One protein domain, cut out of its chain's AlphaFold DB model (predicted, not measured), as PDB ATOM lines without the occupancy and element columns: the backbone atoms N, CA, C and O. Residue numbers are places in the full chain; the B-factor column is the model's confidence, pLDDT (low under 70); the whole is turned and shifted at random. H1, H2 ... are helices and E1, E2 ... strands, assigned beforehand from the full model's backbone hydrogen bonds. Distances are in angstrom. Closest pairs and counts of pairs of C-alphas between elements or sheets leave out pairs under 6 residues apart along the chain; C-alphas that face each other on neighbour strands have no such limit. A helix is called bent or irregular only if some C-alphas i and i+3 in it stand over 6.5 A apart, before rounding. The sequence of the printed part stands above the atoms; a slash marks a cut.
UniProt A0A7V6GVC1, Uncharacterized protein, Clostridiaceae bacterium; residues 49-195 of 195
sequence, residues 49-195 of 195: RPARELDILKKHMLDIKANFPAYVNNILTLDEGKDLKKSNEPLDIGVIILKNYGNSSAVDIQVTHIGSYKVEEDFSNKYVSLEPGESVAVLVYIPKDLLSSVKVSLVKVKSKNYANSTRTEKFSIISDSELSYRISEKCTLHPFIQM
ATOM      1  N   ARG A  49       6.560   1.210  27.041       90.44
ATOM      2  CA  ARG A  49       8.016   1.136  26.876       90.44
ATOM      3  C   ARG A  49       8.404  -0.074  26.042       90.44
ATOM      4  O   ARG A  49       7.655  -1.050  26.032       90.44
ATOM      5  N   PRO A  50       9.561  -0.043  25.362       91.25
ATOM      6  CA  PRO A  50      10.073  -1.243  24.735       91.25
ATOM      7  C   PRO A  50      10.287  -2.338  25.789       91.25
ATOM      8  O   PRO A  50      10.772  -2.052  26.885       91.25
ATOM      9  N   ALA A  51       9.900  -3.569  25.470       90.00
ATOM     10  CA  ALA A  51      10.086  -4.711  26.351       90.00
ATOM     11  C   ALA A  51      11.582  -4.932  26.615       90.00
ATOM     12  O   ALA A  51      12.410  -4.839  25.707       90.00
ATOM     13  N   ARG A  52      11.919  -5.232  27.872       84.56
ATOM     14  CA  ARG A  52      13.290  -5.563  28.302       84.56
ATOM     15  C   ARG A  52      13.479  -7.065  28.486       84.56
ATOM     16  O   ARG A  52      14.598  -7.558  28.561       84.56
ATOM     17  N   GLU A  53      12.377  -7.794  28.608       87.44
ATOM     18  CA  GLU A  53      12.350  -9.212  28.917       87.44
ATOM     19  C   GLU A  53      12.645 -10.042  27.663       87.44
ATOM     20  O   GLU A  53      11.857 -10.068  26.712       87.44
ATOM     21  N   LEU A  54      13.768 -10.763  27.685       83.25
ATOM     22  CA  LEU A  54      14.258 -11.565  26.560       83.25
ATOM     23  C   LEU A  54      13.226 -12.594  26.061       83.25
ATOM     24  O   LEU A  54      13.125 -12.840  24.862       83.25
ATOM     25  N   ASP A  55      12.438 -13.178  26.967       88.62
ATOM     26  CA  ASP A  55      11.422 -14.177  26.617       88.62
ATOM     27  C   ASP A  55      10.273 -13.567  25.807       88.62
ATOM     28  O   ASP A  55       9.783 -14.176  24.853       88.62
ATOM     29  N   ILE A  56       9.879 -12.332  26.142       88.81
ATOM     30  CA  ILE A  56       8.861 -11.575  25.403       88.81
ATOM     31  C   ILE A  56       9.405 -11.219  24.018       88.81
ATOM     32  O   ILE A  56       8.725 -11.446  23.017       88.81
ATOM     33  N   LEU A  57      10.651 -10.738  23.960       86.81
ATOM     34  CA  LEU A  57      11.357 -10.442  22.711       86.81
ATOM     35  C   LEU A  57      11.390 -11.655  21.775       86.81
ATOM     36  O   LEU A  57      10.906 -11.585  20.647       86.81
ATOM     37  N   LYS A  58      11.882 -12.797  22.265       87.12
ATOM     38  CA  LYS A  58      11.964 -14.043  21.491       87.12
ATOM     39  C   LYS A  58      10.597 -14.524  21.018       87.12
ATOM     40  O   LYS A  58      10.471 -14.923  19.863       87.12
ATOM     41  N   LYS A  59       9.575 -14.472  21.880       91.44
ATOM     42  CA  LYS A  59       8.213 -14.900  21.535       91.44
ATOM     43  C   LYS A  59       7.652 -14.100  20.359       91.44
ATOM     44  O   LYS A  59       7.181 -14.702  19.399       91.44
ATOM     45  N   HIS A  60       7.732 -12.770  20.411       90.50
ATOM     46  CA  HIS A  60       7.251 -11.907  19.325       90.50
ATOM     47  C   HIS A  60       8.077 -12.075  18.051       90.50
ATOM     48  O   HIS A  60       7.509 -12.165  16.971       90.50
ATOM     49  N   MET A  61       9.403 -12.193  18.153       87.88
ATOM     50  CA  MET A  61      10.253 -12.428  16.979       87.88
ATOM     51  C   MET A  61       9.925 -13.755  16.278       87.88
ATOM     52  O   MET A  61       9.870 -13.807  15.048       87.88
ATOM     53  N   LEU A  62       9.669 -14.824  17.042       88.62
ATOM     54  CA  LEU A  62       9.234 -16.113  16.494       88.62
ATOM     55  C   LEU A  62       7.842 -16.032  15.861       88.62
ATOM     56  O   LEU A  62       7.639 -16.600  14.790       88.62
ATOM     57  N   ASP A  63       6.910 -15.314  16.490       90.00
ATOM     58  CA  ASP A  63       5.567 -15.113  15.945       90.00
ATOM     59  C   ASP A  63       5.597 -14.338  14.621       90.00
ATOM     60  O   ASP A  63       5.044 -14.800  13.624       90.00
ATOM     61  N   ILE A  64       6.332 -13.222  14.563       88.25
ATOM     62  CA  ILE A  64       6.513 -12.446  13.329       88.25
ATOM     63  C   ILE A  64       7.138 -13.319  12.247       88.25
ATOM     64  O   ILE A  64       6.707 -13.273  11.100       88.25
ATOM     65  N   LYS A  65       8.136 -14.137  12.589       85.06
ATOM     66  CA  LYS A  65       8.764 -15.048  11.631       85.06
ATOM     67  C   LYS A  65       7.768 -16.068  11.071       85.06
ATOM     68  O   LYS A  65       7.779 -16.314   9.867       85.06
ATOM     69  N   ALA A  66       6.929 -16.661  11.918       86.31
ATOM     70  CA  ALA A  66       5.937 -17.647  11.495       86.31
ATOM     71  C   ALA A  66       4.787 -17.017  10.687       86.31
ATOM     72  O   ALA A  66       4.282 -17.638   9.754       86.31
ATOM     73  N   ASN A  67       4.414 -15.777  11.015       86.31
ATOM     74  CA  ASN A  67       3.213 -15.104  10.516       86.31
ATOM     75  C   ASN A  67       3.511 -13.832   9.704       86.31
ATOM     76  O   ASN A  67       2.634 -12.983   9.543       86.31
ATOM     77  N   PHE A  68       4.725 -13.683   9.159       83.75
ATOM     78  CA  PHE A  68       5.184 -12.447   8.506       83.75
ATOM     79  C   PHE A  68       4.207 -11.871   7.467       83.75
ATOM     80  O   PHE A  68       3.971 -10.662   7.513       83.75
ATOM     81  N   PRO A  69       3.561 -12.672   6.589       83.00
ATOM     82  CA  PRO A  69       2.581 -12.155   5.629       83.00
ATOM     83  C   PRO A  69       1.431 -11.353   6.260       83.00
ATOM     84  O   PRO A  69       0.929 -10.421   5.638       83.00
ATOM     85  N   ALA A  70       1.039 -11.660   7.502       82.75
ATOM     86  CA  ALA A  70       0.002 -10.922   8.227       82.75
ATOM     87  C   ALA A  70       0.481  -9.545   8.731       82.75
ATOM     88  O   ALA A  70      -0.329  -8.637   8.949       82.75
ATOM     89  N   TYR A  71       1.795  -9.380   8.899       81.31
ATOM     90  CA  TYR A  71       2.426  -8.158   9.392       81.31
ATOM     91  C   TYR A  71       2.782  -7.167   8.282       81.31
ATOM     92  O   TYR A  71       2.791  -5.971   8.561       81.31
ATOM     93  N   VAL A  72       3.005  -7.627   7.041       79.31
ATOM     94  CA  VAL A  72       3.473  -6.797   5.906       79.31
ATOM     95  C   VAL A  72       2.638  -5.529   5.712       79.31
ATOM     96  O   VAL A  72       3.188  -4.441   5.584       79.31
ATOM     97  N   ASN A  73       1.310  -5.650   5.763       77.06
ATOM     98  CA  ASN A  73       0.406  -4.514   5.548       77.06
ATOM     99  C   ASN A  73       0.370  -3.517   6.722       77.06
ATOM    100  O   ASN A  73      -0.266  -2.477   6.604       77.06
ATOM    101  N   ASN A  74       1.005  -3.835   7.854       78.06
ATOM    102  CA  ASN A  74       1.019  -2.997   9.058       78.06
ATOM    103  C   ASN A  74       2.415  -2.430   9.364       78.06
ATOM    104  O   ASN A  74       2.629  -1.917  10.462       78.06
ATOM    105  N   ILE A  75       3.374  -2.568   8.442       83.56
ATOM    106  CA  ILE A  75       4.714  -2.006   8.610       83.56
ATOM    107  C   ILE A  75       4.640  -0.494   8.379       83.56
ATOM    108  O   ILE A  75       4.210  -0.032   7.321       83.56
ATOM    109  N   LEU A  76       5.071   0.271   9.380       83.56
ATOM    110  CA  LEU A  76       5.093   1.727   9.351       83.56
ATOM    111  C   LEU A  76       6.122   2.250   8.346       83.56
ATOM    112  O   LEU A  76       7.204   1.678   8.196       83.56
ATOM    113  N   THR A  77       5.815   3.378   7.709       82.81
ATOM    114  CA  THR A  77       6.768   4.137   6.894       82.81
ATOM    115  C   THR A  77       7.227   5.393   7.614       82.81
ATOM    116  O   THR A  77       6.511   5.977   8.428       82.81
ATOM    117  N   LEU A  78       8.459   5.789   7.327       81.69
ATOM    118  CA  LEU A  78       9.048   7.028   7.805       81.69
ATOM    119  C   LEU A  78       9.029   8.046   6.663       81.69
ATOM    120  O   LEU A  78       9.335   7.690   5.527       81.69
ATOM    121  N   ASP A  79       8.650   9.287   6.971       74.31
ATOM    122  CA  ASP A  79       8.650  10.405   6.026       74.31
ATOM    123  C   ASP A  79      10.103  10.729   5.676       74.31
ATOM    124  O   ASP A  79      10.832  11.343   6.461       74.31
ATOM    125  N   GLU A  80      10.543  10.238   4.522       63.16
ATOM    126  CA  GLU A  80      11.880  10.492   3.987       63.16
ATOM    127  C   GLU A  80      11.868  11.418   2.766       63.16
ATOM    128  O   GLU A  80      12.917  11.661   2.163       63.16
ATOM    129  N   GLY A  81      10.698  11.859   2.288       54.66
ATOM    130  CA  GLY A  81      10.572  12.366   0.915       54.66
ATOM    131  C   GLY A  81      11.050  11.367  -0.165       54.66
ATOM    132  O   GLY A  81      11.126  11.717  -1.344       54.66
ATOM    133  N   LYS A  82      11.378  10.124   0.222       54.75
ATOM    134  CA  LYS A  82      11.824   9.007  -0.611       54.75
ATOM    135  C   LYS A  82      10.947   7.808  -0.295       54.75
ATOM    136  O   LYS A  82      10.840   7.369   0.843       54.75
ATOM    137  N   ASP A  83      10.312   7.281  -1.328       54.44
ATOM    138  CA  ASP A  83       9.379   6.166  -1.232       54.44
ATOM    139  C   ASP A  83      10.163   4.859  -0.976       54.44
ATOM    140  O   ASP A  83      10.496   4.126  -1.909       54.44
ATOM    141  N   LEU A  84      10.514   4.578   0.290       57.09
ATOM    142  CA  LEU A  84      11.246   3.364   0.702       57.09
ATOM    143  C   LEU A  84      10.543   2.078   0.221       57.09
ATOM    144  O   LEU A  84      11.204   1.094  -0.113       57.09
ATOM    145  N   LYS A  85       9.206   2.125   0.092       55.94
ATOM    146  CA  LYS A  85       8.341   1.046  -0.416       55.94
ATOM    147  C   LYS A  85       8.602   0.683  -1.889       55.94
ATOM    148  O   LYS A  85       8.255  -0.422  -2.298       55.94
ATOM    149  N   LYS A  86       9.187   1.579  -2.698       50.84
ATOM    150  CA  LYS A  86       9.396   1.379  -4.149       50.84
ATOM    151  C   LYS A  86      10.813   0.976  -4.544       50.84
ATOM    152  O   LYS A  86      11.082   0.798  -5.734       50.84
ATOM    153  N   SER A  87      11.726   0.834  -3.591       51.59
ATOM    154  CA  SER A  87      13.076   0.384  -3.916       51.59
ATOM    155  C   SER A  87      13.093  -1.136  -4.140       51.59
ATOM    156  O   SER A  87      12.535  -1.902  -3.363       51.59
ATOM    157  N   ASN A  88      13.755  -1.593  -5.207       53.41
ATOM    158  CA  ASN A  88      14.104  -3.012  -5.399       53.41
ATOM    159  C   ASN A  88      15.223  -3.470  -4.433       53.41
ATOM    160  O   ASN A  88      15.792  -4.549  -4.614       53.41
ATOM    161  N   GLU A  89      15.576  -2.643  -3.447       61.53
ATOM    162  CA  GLU A  89      16.607  -2.927  -2.459       61.53
ATOM    163  C   GLU A  89      16.067  -3.842  -1.348       61.53
ATOM    164  O   GLU A  89      14.853  -3.920  -1.137       61.53
ATOM    165  N   PRO A  90      16.951  -4.564  -0.636       62.88
ATOM    166  CA  PRO A  90      16.567  -5.262   0.580       62.88
ATOM    167  C   PRO A  90      15.893  -4.292   1.557       62.88
ATOM    168  O   PRO A  90      16.421  -3.220   1.842       62.88
ATOM    169  N   LEU A  91      14.721  -4.678   2.052       78.44
ATOM    170  CA  LEU A  91      13.943  -3.928   3.021       78.44
ATOM    171  C   LEU A  91      14.420  -4.285   4.428       78.44
ATOM    172  O   LEU A  91      14.243  -5.414   4.902       78.44
ATOM    173  N   ASP A  92      14.997  -3.300   5.098       85.69
ATOM    174  CA  ASP A  92      15.341  -3.390   6.506       85.69
ATOM    175  C   ASP A  92      14.146  -2.957   7.360       85.69
ATOM    176  O   ASP A  92      13.593  -1.864   7.210       85.69
ATOM    177  N   ILE A  93      13.720  -3.849   8.252       88.19
ATOM    178  CA  ILE A  93      12.539  -3.657   9.088       88.19
ATOM    179  C   ILE A  93      12.975  -3.619  10.546       88.19
ATOM    180  O   ILE A  93      13.454  -4.610  11.091       88.19
ATOM    181  N   GLY A  94      12.763  -2.486  11.201       89.12
ATOM    182  CA  GLY A  94      12.879  -2.373  12.644       89.12
ATOM    183  C   GLY A  94      11.714  -3.025  13.357       89.12
ATOM    184  O   GLY A  94      10.561  -2.808  12.985       89.12
ATOM    185  N   VAL A  95      12.010  -3.772  14.415       90.69
ATOM    186  CA  VAL A  95      11.005  -4.362  15.300       90.69
ATOM    187  C   VAL A  95      11.131  -3.737  16.682       90.69
ATOM    188  O   VAL A  95      12.138  -3.916  17.361       90.69
ATOM    189  N   ILE A  96      10.099  -3.013  17.113       90.81
ATOM    190  CA  ILE A  96      10.004  -2.417  18.449       90.81
ATOM    191  C   ILE A  96       8.854  -3.102  19.180       90.81
ATOM    192  O   ILE A  96       7.693  -2.932  18.815       90.81
ATOM    193  N   ILE A  97       9.146  -3.867  20.228       92.19
ATOM    194  CA  ILE A  97       8.100  -4.521  21.025       92.19
ATOM    195  C   ILE A  97       7.705  -3.590  22.156       92.19
ATOM    196  O   ILE A  97       8.480  -3.408  23.086       92.19
ATOM    197  N   LEU A  98       6.513  -3.008  22.098       92.38
ATOM    198  CA  LEU A  98       5.985  -2.152  23.155       92.38
ATOM    199  C   LEU A  98       5.225  -2.993  24.172       92.38
ATOM    200  O   LEU A  98       4.337  -3.753  23.799       92.38
ATOM    201  N   LYS A  99       5.540  -2.821  25.454       93.69
ATOM    202  CA  LYS A  99       4.817  -3.403  26.583       93.69
ATOM    203  C   LYS A  99       4.183  -2.304  27.426       93.69
ATOM    204  O   LYS A  99       4.789  -1.251  27.646       93.69
ATOM    205  N   ASN A 100       2.972  -2.563  27.907       93.62
ATOM    206  CA  ASN A 100       2.297  -1.691  28.852       93.62
ATOM    207  C   ASN A 100       2.729  -2.021  30.288       93.62
ATOM    208  O   ASN A 100       2.284  -2.999  30.879       93.62
ATOM    209  N   TYR A 101       3.607  -1.197  30.853       90.81
ATOM    210  CA  TYR A 101       4.020  -1.239  32.261       90.81
ATOM    211  C   TYR A 101       3.135  -0.371  33.166       90.81
ATOM    212  O   TYR A 101       3.421  -0.214  34.353       90.81
ATOM    213  N   GLY A 102       2.101   0.256  32.603       89.00
ATOM    214  CA  GLY A 102       1.167   1.086  33.344       89.00
ATOM    215  C   GLY A 102       0.175   0.253  34.141       89.00
ATOM    216  O   GLY A 102       0.100  -0.965  34.023       89.00
ATOM    217  N   ASN A 103      -0.634   0.944  34.931       87.12
ATOM    218  CA  ASN A 103      -1.775   0.380  35.654       87.12
ATOM    219  C   ASN A 103      -3.116   0.692  34.960       87.12
ATOM    220  O   ASN A 103      -4.167   0.569  35.575       87.12
ATOM    221  N   SER A 104      -3.067   1.120  33.696       88.56
ATOM    222  CA  SER A 104      -4.217   1.437  32.844       88.56
ATOM    223  C   SER A 104      -4.023   0.818  31.479       88.56
ATOM    224  O   SER A 104      -2.896   0.797  30.978       88.56
ATOM    225  N   SER A 105      -5.116   0.447  30.826       89.81
ATOM    226  CA  SER A 105      -5.111   0.084  29.414       89.81
ATOM    227  C   SER A 105      -4.653   1.270  28.556       89.81
ATOM    228  O   SER A 105      -5.010   2.424  28.825       89.81
ATOM    229  N   ALA A 106      -3.844   0.981  27.540       90.12
ATOM    230  CA  ALA A 106      -3.398   1.934  26.536       90.12
ATOM    231  C   ALA A 106      -4.164   1.672  25.239       90.12
ATOM    232  O   ALA A 106      -4.051   0.591  24.674       90.12
ATOM    233  N   VAL A 107      -4.926   2.652  24.766       87.94
ATOM    234  CA  VAL A 107      -5.689   2.597  23.513       87.94
ATOM    235  C   VAL A 107      -5.217   3.694  22.561       87.94
ATOM    236  O   VAL A 107      -4.546   4.644  22.981       87.94
ATOM    237  N   ASP A 108      -5.546   3.555  21.276       84.94
ATOM    238  CA  ASP A 108      -5.114   4.445  20.186       84.94
ATOM    239  C   ASP A 108      -3.603   4.710  20.208       84.94
ATOM    240  O   ASP A 108      -3.137   5.852  20.202       84.94
ATOM    241  N   ILE A 109      -2.825   3.631  20.298       87.31
ATOM    242  CA  ILE A 109      -1.368   3.709  20.358       87.31
ATOM    243  C   ILE A 109      -0.825   4.172  19.004       87.31
ATOM    244  O   ILE A 109      -1.022   3.517  17.986       87.31
ATOM    245  N   GLN A 110      -0.094   5.284  19.007       87.31
ATOM    246  CA  GLN A 110       0.489   5.901  17.818       87.31
ATOM    247  C   GLN A 110       1.981   6.150  18.027       87.31
ATOM    248  O   GLN A 110       2.384   6.919  18.905       87.31
ATOM    249  N   VAL A 111       2.824   5.550  17.187       87.81
ATOM    250  CA  VAL A 111       4.238   5.934  17.092       87.81
ATOM    251  C   VAL A 111       4.330   7.113  16.135       87.81
ATOM    252  O   VAL A 111       3.971   6.997  14.974       87.81
ATOM    253  N   THR A 112       4.780   8.265  16.625       87.12
ATOM    254  CA  THR A 112       4.762   9.516  15.845       87.12
ATOM    255  C   THR A 112       6.126   9.893  15.281       87.12
ATOM    256  O   THR A 112       6.201  10.591  14.276       87.12
ATOM    257  N   HIS A 113       7.206   9.498  15.960       88.12
ATOM    258  CA  HIS A 113       8.577   9.819  15.565       88.12
ATOM    259  C   HIS A 113       9.515   8.674  15.927       88.12
ATOM    260  O   HIS A 113       9.350   8.072  16.994       88.12
ATOM    261  N   ILE A 114      10.524   8.457  15.085       87.19
ATOM    262  CA  ILE A 114      11.653   7.557  15.329       87.19
ATOM    263  C   ILE A 114      12.930   8.294  14.911       87.19
ATOM    264  O   ILE A 114      13.188   8.509  13.731       87.19
ATOM    265  N   GLY A 115      13.724   8.733  15.888       86.31
ATOM    266  CA  GLY A 115      14.907   9.553  15.619       86.31
ATOM    267  C   GLY A 115      14.521  10.929  15.070       86.31
ATOM    268  O   GLY A 115      13.697  11.628  15.664       86.31
ATOM    269  N   SER A 116      15.133  11.327  13.956       84.06
ATOM    270  CA  SER A 116      14.794  12.543  13.202       84.06
ATOM    271  C   SER A 116      13.546  12.392  12.331       84.06
ATOM    272  O   SER A 116      13.030  13.395  11.843       84.06
ATOM    273  N   TYR A 117      13.050  11.170  12.155       84.19
ATOM    274  CA  TYR A 117      11.986  10.869  11.214       84.19
ATOM    275  C   TYR A 117      10.608  10.993  11.845       84.19
ATOM    276  O   TYR A 117      10.372  10.554  12.979       84.19
ATOM    277  N   LYS A 118       9.679  11.561  11.079       85.19
ATOM    278  CA  LYS A 118       8.251  11.503  11.375       85.19
ATOM    279  C   LYS A 118       7.697  10.204  10.795       85.19
ATOM    280  O   LYS A 118       8.081   9.806   9.703       85.19
ATOM    281  N   VAL A 119       6.817   9.537  11.528       83.06
ATOM    282  CA  VAL A 119       6.113   8.361  11.006       83.06
ATOM    283  C   VAL A 119       4.988   8.851  10.096       83.06
ATOM    284  O   VAL A 119       4.162   9.661  10.528       83.06
ATOM    285  N   GLU A 120       4.974   8.395   8.843       76.12
ATOM    286  CA  GLU A 120       3.846   8.612   7.939       76.12
ATOM    287  C   GLU A 120       2.709   7.688   8.365       76.12
ATOM    288  O   GLU A 120       2.875   6.475   8.510       76.12
ATOM    289  N   GLU A 121       1.548   8.275   8.633       64.44
ATOM    290  CA  GLU A 121       0.394   7.523   9.099       64.44
ATOM    291  C   GLU A 121      -0.218   6.720   7.948       64.44
ATOM    292  O   GLU A 121      -1.099   7.192   7.243       64.44
ATOM    293  N   ASP A 122       0.211   5.466   7.824       51.84
ATOM    294  CA  ASP A 122      -0.587   4.387   7.222       51.84
ATOM    295  C   ASP A 122      -1.159   3.455   8.312       51.84
ATOM    296  O   ASP A 122      -1.640   2.357   8.044       51.84
ATOM    297  N   PHE A 123      -1.158   3.891   9.581       51.59
ATOM    298  CA  PHE A 123      -1.803   3.178  10.695       51.59
ATOM    299  C   PHE A 123      -3.315   3.452  10.761       51.59
ATOM    300  O   PHE A 123      -3.922   3.451  11.832       51.59
ATOM    301  N   SER A 124      -3.939   3.707   9.610       41.16
ATOM    302  CA  SER A 124      -5.321   4.181   9.493       41.16
ATOM    303  C   SER A 124      -6.379   3.143   9.885       41.16
ATOM    304  O   SER A 124      -7.558   3.472   9.895       41.16
ATOM    305  N   ASN A 125      -5.996   1.910  10.254       46.00
ATOM    306  CA  ASN A 125      -6.964   0.828  10.450       46.00
ATOM    307  C   ASN A 125      -6.776  -0.091  11.664       46.00
ATOM    308  O   ASN A 125      -7.435  -1.131  11.715       46.00
ATOM    309  N   LYS A 126      -5.946   0.231  12.666       54.84
ATOM    310  CA  LYS A 126      -5.834  -0.650  13.847       54.84
ATOM    311  C   LYS A 126      -5.844   0.108  15.165       54.84
ATOM    312  O   LYS A 126      -4.832   0.626  15.622       54.84
ATOM    313  N   TYR A 127      -7.007   0.084  15.806       59.72
ATOM    314  CA  TYR A 127      -7.170   0.332  17.233       59.72
ATOM    315  C   TYR A 127      -6.407  -0.754  18.007       59.72
ATOM    316  O   TYR A 127      -6.957  -1.802  18.332       59.72
ATOM    317  N   VAL A 128      -5.106  -0.554  18.234       74.62
ATOM    318  CA  VAL A 128      -4.331  -1.427  19.122       74.62
ATOM    319  C   VAL A 128      -4.600  -0.979  20.553       74.62
ATOM    320  O   VAL A 128      -4.257   0.144  20.932       74.62
ATOM    321  N   SER A 129      -5.227  -1.857  21.329       84.44
ATOM    322  CA  SER A 129      -5.367  -1.734  22.777       84.44
ATOM    323  C   SER A 129      -4.387  -2.675  23.470       84.44
ATOM    324  O   SER A 129      -4.232  -3.817  23.044       84.44
ATOM    325  N   LEU A 130      -3.746  -2.206  24.536       90.75
ATOM    326  CA  LEU A 130      -2.900  -3.015  25.409       90.75
ATOM    327  C   LEU A 130      -3.369  -2.891  26.846       90.75
ATOM    328  O   LEU A 130      -3.274  -1.813  27.443       90.75
ATOM    329  N   GLU A 131      -3.799  -4.000  27.428       91.19
ATOM    330  CA  GLU A 131      -4.036  -4.096  28.861       91.19
ATOM    331  C   GLU A 131      -2.710  -4.058  29.649       91.19
ATOM    332  O   GLU A 131      -1.627  -4.270  29.085       91.19
ATOM    333  N   PRO A 132      -2.740  -3.746  30.957       91.25
ATOM    334  CA  PRO A 132      -1.554  -3.805  31.808       91.25
ATOM    335  C   PRO A 132      -0.820  -5.150  31.698       91.25
ATOM    336  O   PRO A 132      -1.395  -6.214  31.911       91.25
ATOM    337  N   GLY A 133       0.473  -5.104  31.380       90.62
ATOM    338  CA  GLY A 133       1.328  -6.278  31.192       90.62
ATOM    339  C   GLY A 133       1.356  -6.846  29.770       90.62
ATOM    340  O   GLY A 133       2.272  -7.614  29.460       90.62
ATOM    341  N   GLU A 134       0.431  -6.451  28.892       93.19
ATOM    342  CA  GLU A 134       0.411  -6.897  27.496       93.19
ATOM    343  C   GLU A 134       1.489  -6.220  26.650       93.19
ATOM    344  O   GLU A 134       2.019  -5.156  26.988       93.19
ATOM    345  N   SER A 135       1.825  -6.856  25.525       92.75
ATOM    346  CA  SER A 135       2.839  -6.364  24.595       92.75
ATOM    347  C   SER A 135       2.454  -6.586  23.137       92.75
ATOM    348  O   SER A 135       1.793  -7.569  22.809       92.75
ATOM    349  N   VAL A 136       2.913  -5.692  22.263       90.88
ATOM    350  CA  VAL A 136       2.698  -5.731  20.812       90.88
ATOM    351  C   VAL A 136       3.988  -5.405  20.075       90.88
ATOM    352  O   VAL A 136       4.770  -4.562  20.515       90.88
ATOM    353  N   ALA A 137       4.199  -6.048  18.931       89.69
ATOM    354  CA  ALA A 137       5.272  -5.696  18.020       89.69
ATOM    355  C   ALA A 137       4.846  -4.572  17.068       89.69
ATOM    356  O   ALA A 137       3.832  -4.667  16.377       89.69
ATOM    357  N   VAL A 138       5.659  -3.523  17.003       89.38
ATOM    358  CA  VAL A 138       5.567  -2.455  16.012       89.38
ATOM    359  C   VAL A 138       6.678  -2.666  14.995       89.38
ATOM    360  O   VAL A 138       7.854  -2.696  15.359       89.38
ATOM    361  N   LEU A 139       6.301  -2.815  13.726       89.00
ATOM    362  CA  LEU A 139       7.240  -2.957  12.620       89.00
ATOM    363  C   LEU A 139       7.335  -1.642  11.854       89.00
ATOM    364  O   LEU A 139       6.317  -1.002  11.598       89.00
ATOM    365  N   VAL A 140       8.545  -1.255  11.468       87.44
ATOM    366  CA  VAL A 140       8.799  -0.016  10.726       87.44
ATOM    367  C   VAL A 140       9.882  -0.234   9.677       87.44
ATOM    368  O   VAL A 140      10.870  -0.904   9.952       87.44
ATOM    369  N   TYR A 141       9.712   0.319   8.478       86.25
ATOM    370  CA  TYR A 141      10.791   0.382   7.493       86.25
ATOM    371  C   TYR A 141      11.848   1.367   7.969       86.25
ATOM    372  O   TYR A 141      11.534   2.528   8.239       86.25
ATOM    373  N   ILE A 142      13.087   0.898   8.096       83.31
ATOM    374  CA  ILE A 142      14.175   1.698   8.648       83.31
ATOM    375  C   ILE A 142      15.193   2.046   7.562       83.31
ATOM    376  O   ILE A 142      15.669   1.151   6.864       83.31
ATOM    377  N   PRO A 143      15.581   3.326   7.447       81.06
ATOM    378  CA  PRO A 143      16.641   3.738   6.546       81.06
ATOM    379  C   PRO A 143      18.033   3.371   7.079       81.06
ATOM    380  O   PRO A 143      18.273   3.227   8.280       81.06
ATOM    381  N   LYS A 144      18.986   3.208   6.157       79.81
ATOM    382  CA  LYS A 144      20.334   2.689   6.457       79.81
ATOM    383  C   LYS A 144      21.112   3.541   7.462       79.81
ATOM    384  O   LYS A 144      21.901   3.004   8.238       79.81
ATOM    385  N   ASP A 145      20.898   4.850   7.469       79.12
ATOM    386  CA  ASP A 145      21.515   5.768   8.426       79.12
ATOM    387  C   ASP A 145      21.017   5.502   9.858       79.12
ATOM    388  O   ASP A 145      21.823   5.435  10.787       79.12
ATOM    389  N   LEU A 146      19.720   5.236  10.034       79.62
ATOM    390  CA  LEU A 146      19.139   4.924  11.336       79.62
ATOM    391  C   LEU A 146      19.538   3.524  11.831       79.62
ATOM    392  O   LEU A 146      19.715   3.356  13.034       79.62
ATOM    393  N   LEU A 147      19.769   2.555  10.934       79.19
ATOM    394  CA  LEU A 147      20.387   1.260  11.285       79.19
ATOM    395  C   LEU A 147      21.843   1.408  11.722       79.19
ATOM    396  O   LEU A 147      22.272   0.753  12.667       79.19
ATOM    397  N   SER A 148      22.609   2.258  11.030       73.81
ATOM    398  CA  SER A 148      24.006   2.525  11.392       73.81
ATOM    399  C   SER A 148      24.134   3.306  12.701       73.81
ATOM    400  O   SER A 148      25.193   3.307  13.334       73.81
ATOM    401  N   SER A 149      23.051   3.957  13.131       69.44
ATOM    402  CA  SER A 149      22.996   4.611  14.424       69.44
ATOM    403  C   SER A 149      22.924   3.569  15.537       69.44
ATOM    404  O   SER A 149      21.909   2.908  15.743       69.44
ATOM    405  N   VAL A 150      23.989   3.494  16.336       72.38
ATOM    406  CA  VAL A 150      24.033   2.672  17.555       72.38
ATOM    407  C   VAL A 150      22.909   3.060  18.527       72.38
ATOM    408  O   VAL A 150      22.462   2.241  19.319       72.38
ATOM    409  N   LYS A 151      22.413   4.303  18.489       82.00
ATOM    410  CA  LYS A 151      21.380   4.776  19.415       82.00
ATOM    411  C   LYS A 151      20.378   5.695  18.736       82.00
ATOM    412  O   LYS A 151      20.701   6.801  18.306       82.00
ATOM    413  N   VAL A 152      19.108   5.318  18.805       82.44
ATOM    414  CA  VAL A 152      17.988   6.156  18.374       82.44
ATOM    415  C   VAL A 152      17.348   6.773  19.611       82.44
ATOM    416  O   VAL A 152      16.615   6.129  20.358       82.44
ATOM    417  N   SER A 153      17.656   8.045  19.868       80.88
ATOM    418  CA  SER A 153      17.332   8.679  21.156       80.88
ATOM    419  C   SER A 153      15.888   9.178  21.285       80.88
ATOM    420  O   SER A 153      15.457   9.479  22.398       80.88
ATOM    421  N   LEU A 154      15.151   9.284  20.177       84.88
ATOM    422  CA  LEU A 154      13.862   9.974  20.128       84.88
ATOM    423  C   LEU A 154      12.780   9.118  19.468       84.88
ATOM    424  O   LEU A 154      12.355   9.394  18.350       84.88
ATOM    425  N   VAL A 155      12.299   8.102  20.176       88.56
ATOM    426  CA  VAL A 155      11.047   7.433  19.812       88.56
ATOM    427  C   VAL A 155       9.917   8.075  20.601       88.56
ATOM    428  O   VAL A 155       9.988   8.150  21.829       88.56
ATOM    429  N   LYS A 156       8.894   8.586  19.906       90.44
ATOM    430  CA  LYS A 156       7.734   9.238  20.533       90.44
ATOM    431  C   LYS A 156       6.474   8.413  20.320       90.44
ATOM    432  O   LYS A 156       6.009   8.300  19.185       90.44
ATOM    433  N   VAL A 157       5.884   7.936  21.410       90.31
ATOM    434  CA  VAL A 157       4.633   7.167  21.395       90.31
ATOM    435  C   VAL A 157       3.539   7.970  22.079       90.31
ATOM    436  O   VAL A 157       3.740   8.490  23.174       90.31
ATOM    437  N   LYS A 158       2.389   8.095  21.427       89.69
ATOM    438  CA  LYS A 158       1.168   8.654  22.000       89.69
ATOM    439  C   LYS A 158       0.181   7.528  22.263       89.69
ATOM    440  O   LYS A 158       0.103   6.589  21.482       89.69
ATOM    441  N   SER A 159      -0.557   7.629  23.353       88.31
ATOM    442  CA  SER A 159      -1.671   6.737  23.664       88.31
ATOM    443  C   SER A 159      -2.685   7.475  24.524       88.31
ATOM    444  O   SER A 159      -2.386   8.534  25.088       88.31
ATOM    445  N   LYS A 160      -3.887   6.924  24.642       87.56
ATOM    446  CA  LYS A 160      -4.894   7.378  25.603       87.56
ATOM    447  C   LYS A 160      -5.376   6.210  26.463       87.56
ATOM    448  O   LYS A 160      -5.081   5.061  26.152       87.56
ATOM    449  N   ASN A 161      -6.082   6.483  27.553       85.56
ATOM    450  CA  ASN A 161      -6.836   5.459  28.285       85.56
ATOM    451  C   ASN A 161      -8.335   5.520  27.933       85.56
ATOM    452  O   ASN A 161      -8.766   6.401  27.186       85.56
ATOM    453  N   TYR A 162      -9.141   4.606  28.480       82.50
ATOM    454  CA  TYR A 162     -10.598   4.602  28.269       82.50
ATOM    455  C   TYR A 162     -11.297   5.850  28.836       82.50
ATOM    456  O   TYR A 162     -12.337   6.258  28.324       82.50
ATOM    457  N   ALA A 163     -10.689   6.523  29.817       81.56
ATOM    458  CA  ALA A 163     -11.111   7.839  30.296       81.56
ATOM    459  C   ALA A 163     -10.674   9.015  29.387       81.56
ATOM    460  O   ALA A 163     -10.833  10.175  29.768       81.56
ATOM    461  N   ASN A 164     -10.128   8.744  28.193       80.38
ATOM    462  CA  ASN A 164      -9.611   9.718  27.219       80.38
ATOM    463  C   ASN A 164      -8.455  10.608  27.716       80.38
ATOM    464  O   ASN A 164      -8.119  11.615  27.087       80.38
ATOM    465  N   SER A 165      -7.789  10.234  28.808       82.62
ATOM    466  CA  SER A 165      -6.544  10.872  29.236       82.62
ATOM    467  C   SER A 165      -5.424  10.498  28.270       82.62
ATOM    468  O   SER A 165      -5.116   9.320  28.101       82.62
ATOM    469  N   THR A 166      -4.826  11.496  27.616       85.69
ATOM    470  CA  THR A 166      -3.763  11.292  26.622       85.69
ATOM    471  C   THR A 166      -2.389  11.374  27.279       85.69
ATOM    472  O   THR A 166      -2.111  12.296  28.046       85.69
ATOM    473  N   ARG A 167      -1.489  10.460  26.916       87.06
ATOM    474  CA  ARG A 167      -0.084  10.474  27.320       87.06
ATOM    475  C   ARG A 167       0.824  10.452  26.101       87.06
ATOM    476  O   ARG A 167       0.557   9.782  25.111       87.06
ATOM    477  N   THR A 168       1.921  11.197  26.182       89.75
ATOM    478  CA  THR A 168       3.028  11.094  25.228       89.75
ATOM    479  C   THR A 168       4.267  10.624  25.964       89.75
ATOM    480  O   THR A 168       4.718  11.273  26.907       89.75
ATOM    481  N   GLU A 169       4.834   9.518  25.510       89.75
ATOM    482  CA  GLU A 169       6.083   8.979  26.011       89.75
ATOM    483  C   GLU A 169       7.216   9.168  25.026       89.75
ATOM    484  O   GLU A 169       7.032   9.204  23.808       89.75
ATOM    485  N   LYS A 170       8.407   9.320  25.600       92.12
ATOM    486  CA  LYS A 170       9.660   9.443  24.876       92.12
ATOM    487  C   LYS A 170      10.643   8.451  25.465       92.12
ATOM    488  O   LYS A 170      10.822   8.406  26.686       92.12
ATOM    489  N   PHE A 171      11.274   7.671  24.606       91.12
ATOM    490  CA  PHE A 171      12.312   6.734  25.008       91.12
ATOM    491  C   PHE A 171      13.366   6.592  23.915       91.12
ATOM    492  O   PHE A 171      13.173   7.006  22.770       91.12
ATOM    493  N   SER A 172      14.502   6.030  24.315       89.44
ATOM    494  CA  SER A 172      15.602   5.692  23.425       89.44
ATOM    495  C   SER A 172      15.632   4.187  23.193       89.44
ATOM    496  O   SER A 172      15.338   3.414  24.109       89.44
ATOM    497  N   ILE A 173      16.000   3.797  21.980       88.88
ATOM    498  CA  ILE A 173      16.196   2.406  21.582       88.88
ATOM    499  C   ILE A 173      17.592   2.219  20.988       88.88
ATOM    500  O   ILE A 173      18.171   3.159  20.436       88.88
ATOM    501  N   ILE A 174      18.120   1.008  21.114       87.50
ATOM    502  CA  ILE A 174      19.378   0.563  20.511       87.50
ATOM    503  C   ILE A 174      19.085  -0.639  19.617       87.50
ATOM    504  O   ILE A 174      18.257  -1.482  19.968       87.50
ATOM    505  N   SER A 175      19.716  -0.664  18.444       81.00
ATOM    506  CA  SER A 175      19.661  -1.818  17.550       81.00
ATOM    507  C   SER A 175      20.449  -2.960  18.181       81.00
ATOM    508  O   SER A 175      21.620  -2.782  18.523       81.00
ATOM    509  N   ASP A 176      19.812  -4.115  18.345       77.81
ATOM    510  CA  ASP A 176      20.498  -5.340  18.735       77.81
ATOM    511  C   ASP A 176      20.840  -6.140  17.472       77.81
ATOM    512  O   ASP A 176      20.053  -6.943  16.956       77.81
ATOM    513  N   SER A 177      22.035  -5.880  16.940       71.44
ATOM    514  CA  SER A 177      22.526  -6.544  15.732       71.44
ATOM    515  C   SER A 177      22.692  -8.055  15.909       71.44
ATOM    516  O   SER A 177      22.602  -8.786  14.926       71.44
ATOM    517  N   GLU A 178      22.910  -8.545  17.135       72.31
ATOM    518  CA  GLU A 178      23.074  -9.982  17.400       72.31
ATOM    519  C   GLU A 178      21.751 -10.743  17.253       72.31
ATOM    520  O   GLU A 178      21.736 -11.914  16.871       72.31
ATOM    521  N   LEU A 179      20.627 -10.067  17.500       74.44
ATOM    522  CA  LEU A 179      19.282 -10.623  17.356       74.44
ATOM    523  C   LEU A 179      18.657 -10.360  15.974       74.44
ATOM    524  O   LEU A 179      17.490 -10.698  15.746       74.44
ATOM    525  N   SER A 180      19.414  -9.774  15.042       82.56
ATOM    526  CA  SER A 180      18.933  -9.505  13.688       82.56
ATOM    527  C   SER A 180      18.683 -10.800  12.917       82.56
ATOM    528  O   SER A 180      19.483 -11.737  12.940       82.56
ATOM    529  N   TYR A 181      17.551 -10.866  12.218       82.56
ATOM    530  CA  TYR A 181      17.094 -12.090  11.568       82.56
ATOM    531  C   TYR A 181      16.660 -11.852  10.125       82.56
ATOM    532  O   TYR A 181      15.762 -11.061   9.843       82.56
ATOM    533  N   ARG A 182      17.249 -12.608   9.196       84.06
ATOM    534  CA  ARG A 182      16.862 -12.582   7.785       84.06
ATOM    535  C   ARG A 182      15.630 -13.462   7.559       84.06
ATOM    536  O   ARG A 182      15.721 -14.683   7.661       84.06
ATOM    537  N   ILE A 183      14.489 -12.845   7.243       82.50
ATOM    538  CA  ILE A 183      13.236 -13.555   6.914       82.50
ATOM    539  C   ILE A 183      13.284 -14.102   5.491       82.50
ATOM    540  O   ILE A 183      12.820 -15.210   5.232       82.50
ATOM    541  N   SER A 184      13.814 -13.316   4.556       78.06
ATOM    542  CA  SER A 184      13.885 -13.675   3.143       78.06
ATOM    543  C   SER A 184      15.124 -13.067   2.498       78.06
ATOM    544  O   SER A 184      15.843 -12.274   3.109       78.06
ATOM    545  N   GLU A 185      15.373 -13.386   1.230       73.62
ATOM    546  CA  GLU A 185      16.477 -12.765   0.498       73.62
ATOM    547  C   GLU A 185      16.385 -11.234   0.452       73.62
ATOM    548  O   GLU A 185      17.419 -10.573   0.367       73.62
ATOM    549  N   LYS A 186      15.167 -10.692   0.575       78.12
ATOM    550  CA  LYS A 186      14.865  -9.266   0.465       78.12
ATOM    551  C   LYS A 186      14.489  -8.594   1.784       78.12
ATOM    552  O   LYS A 186      14.332  -7.385   1.766       78.12
ATOM    553  N   CYS A 187      14.322  -9.319   2.892       82.69
ATOM    554  CA  CYS A 187      13.844  -8.730   4.148       82.69
ATOM    555  C   CYS A 187      14.666  -9.183   5.356       82.69
ATOM    556  O   CYS A 187      14.791 -10.388   5.615       82.69
ATOM    557  N   THR A 188      15.116  -8.210   6.147       87.88
ATOM    558  CA  THR A 188      15.816  -8.430   7.417       87.88
ATOM    559  C   THR A 188      15.076  -7.718   8.543       87.88
ATOM    560  O   THR A 188      14.722  -6.549   8.415       87.88
ATOM    561  N   LEU A 189      14.827  -8.431   9.642       88.75
ATOM    562  CA  LEU A 189      14.330  -7.854  10.883       88.75
ATOM    563  C   LEU A 189      15.494  -7.426  11.768       88.75
ATOM    564  O   LEU A 189      16.384  -8.229  12.049       88.75
ATOM    565  N   HIS A 190      15.405  -6.208  12.280       89.19
ATOM    566  CA  HIS A 190      16.345  -5.610  13.216       89.19
ATOM    567  C   HIS A 190      15.593  -5.295  14.511       89.19
ATOM    568  O   HIS A 190      14.818  -4.335  14.550       89.19
ATOM    569  N   PRO A 191      15.721  -6.119  15.561       88.25
ATOM    570  CA  PRO A 191      15.062  -5.844  16.826       88.25
ATOM    571  C   PRO A 191      15.725  -4.662  17.534       88.25
ATOM    572  O   PRO A 191      16.945  -4.567  17.648       88.25
ATOM    573  N   PHE A 192      14.885  -3.773  18.047       87.88
ATOM    574  CA  PHE A 192      15.290  -2.637  18.853       87.88
ATOM    575  C   PHE A 192      14.871  -2.856  20.299       87.88
ATOM    576  O   PHE A 192      13.694  -3.072  20.597       87.88
ATOM    577  N   ILE A 193      15.840  -2.750  21.203       86.19
ATOM    578  CA  ILE A 193      15.629  -2.909  22.642       86.19
ATOM    579  C   ILE A 193      15.718  -1.562  23.353       86.19
ATOM    580  O   ILE A 193      16.282  -0.592  22.837       86.19
ATOM    581  N   GLN A 194      15.129  -1.485  24.547       82.88
ATOM    582  CA  GLN A 194      15.253  -0.290  25.371       82.88
ATOM    583  C   GLN A 194      16.689  -0.146  25.884       82.88
ATOM    584  O   GLN A 194      17.245  -1.106  26.416       82.88
ATOM    585  N   MET A 195      17.235   1.069  25.786       75.31
ATOM    586  CA  MET A 195      18.452   1.453  26.512       75.31
ATOM    587  C   MET A 195      18.201   1.577  28.024       75.31
ATOM    588  O   MET A 195      17.077   1.978  28.431       75.31
TER     589      MET A 195
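This is residues 49 to 195 of the 195 residues of an uncharacterized protein of Clostridiaceae bacterium (UniProt A0A7V6GVC1). One strongly twisted sheet of eight strands folds over on itself into two halves, E4, E1, E8 and E7 in one and E3, E2, E5 and E6 in the other, which lie partly face to face with their strands crossing and are joined where E6 meets E8. The first half curls round the long, kinked helix H1, which packs on its side away from the second half; the short helix H2 sits beside the strands, near the start of E5 and the end of E6. The printed part has 147 residues, with the order H1 E1 E2 E3 E4 H2 E5 E6 E7 E8, and its class is mixed, helices and strands. The sheet is branched and mixed: E1 and E8 are parallel, the other neighbour pairs antiparallel. The whole is compact, with a radius of gyration of the C-alphas of 14.6 A and spans of 45 by 34 by 29 A.

E1, residues 91 to 100, is 28.4 A long and begins at C-alpha 91 (13.943, -3.928, 3.021). E4 is residues 135 to 141, E7 residues 181 to 184, and E8, residues 187 to 194, 22.9 A, ends at C-alpha 194 (15.253, -0.290, 25.371). E2 is residues 107 to 114, E3 residues 117 to 120, E5 residues 152 to 160, 24.0 A, and E6 residues 166 to 175, 28.3 A. H1, residues 54 to 74, is 23.6 A long and begins at C-alpha 54 (14.258, -11.565, 26.560); it is irregular, with C-alphas 66 and 69 8.7 A apart, and has a kink of 96 degrees near residue 68. H2 is residues 144 to 148.

E4 lies on one side of E1, with N 96 and O 138 2.9 A apart, and E8 on the other side, with N 190 and O 93 2.8 A apart. On the other side of E8 from E1 are E7, N 189 to O 181 2.8 A, and E6, N 174 to O 193 3.0 A. The pairing of E6 is staggered: residues 166 to 173 pair with E5, N 169 to O 157 2.8 A, and 173 to 175 with E8. E2 pairs with E5, N 110 to O 158 2.8 A, and with E3, N 119 to O 112 3.0 A. H1 is on the sheet; its closest C-alphas to E4 are those of His 60 and Ala 137, 6.6 A. H2 is on the sheet at a height of 7.4 A, over none of the strands. H1 and H2 are apart. Every O i to N i+4 pair is within hydrogen-bond range in H2, and 12 of 17 in H1.

The C-alphas of Ala 163 and Glu 185, the two farthest apart, are 45.5 A from each other. The printed part has no cut. The links H1 to E1 and E3 to E4 are long; in the first, residues 77 to 78 pair with residues 119 to 120 of E3, antiparallel. The mean pLDDT of the printed part is 81.5, and it is under 70 at residues 80 to 90, 121 to 127 and 149.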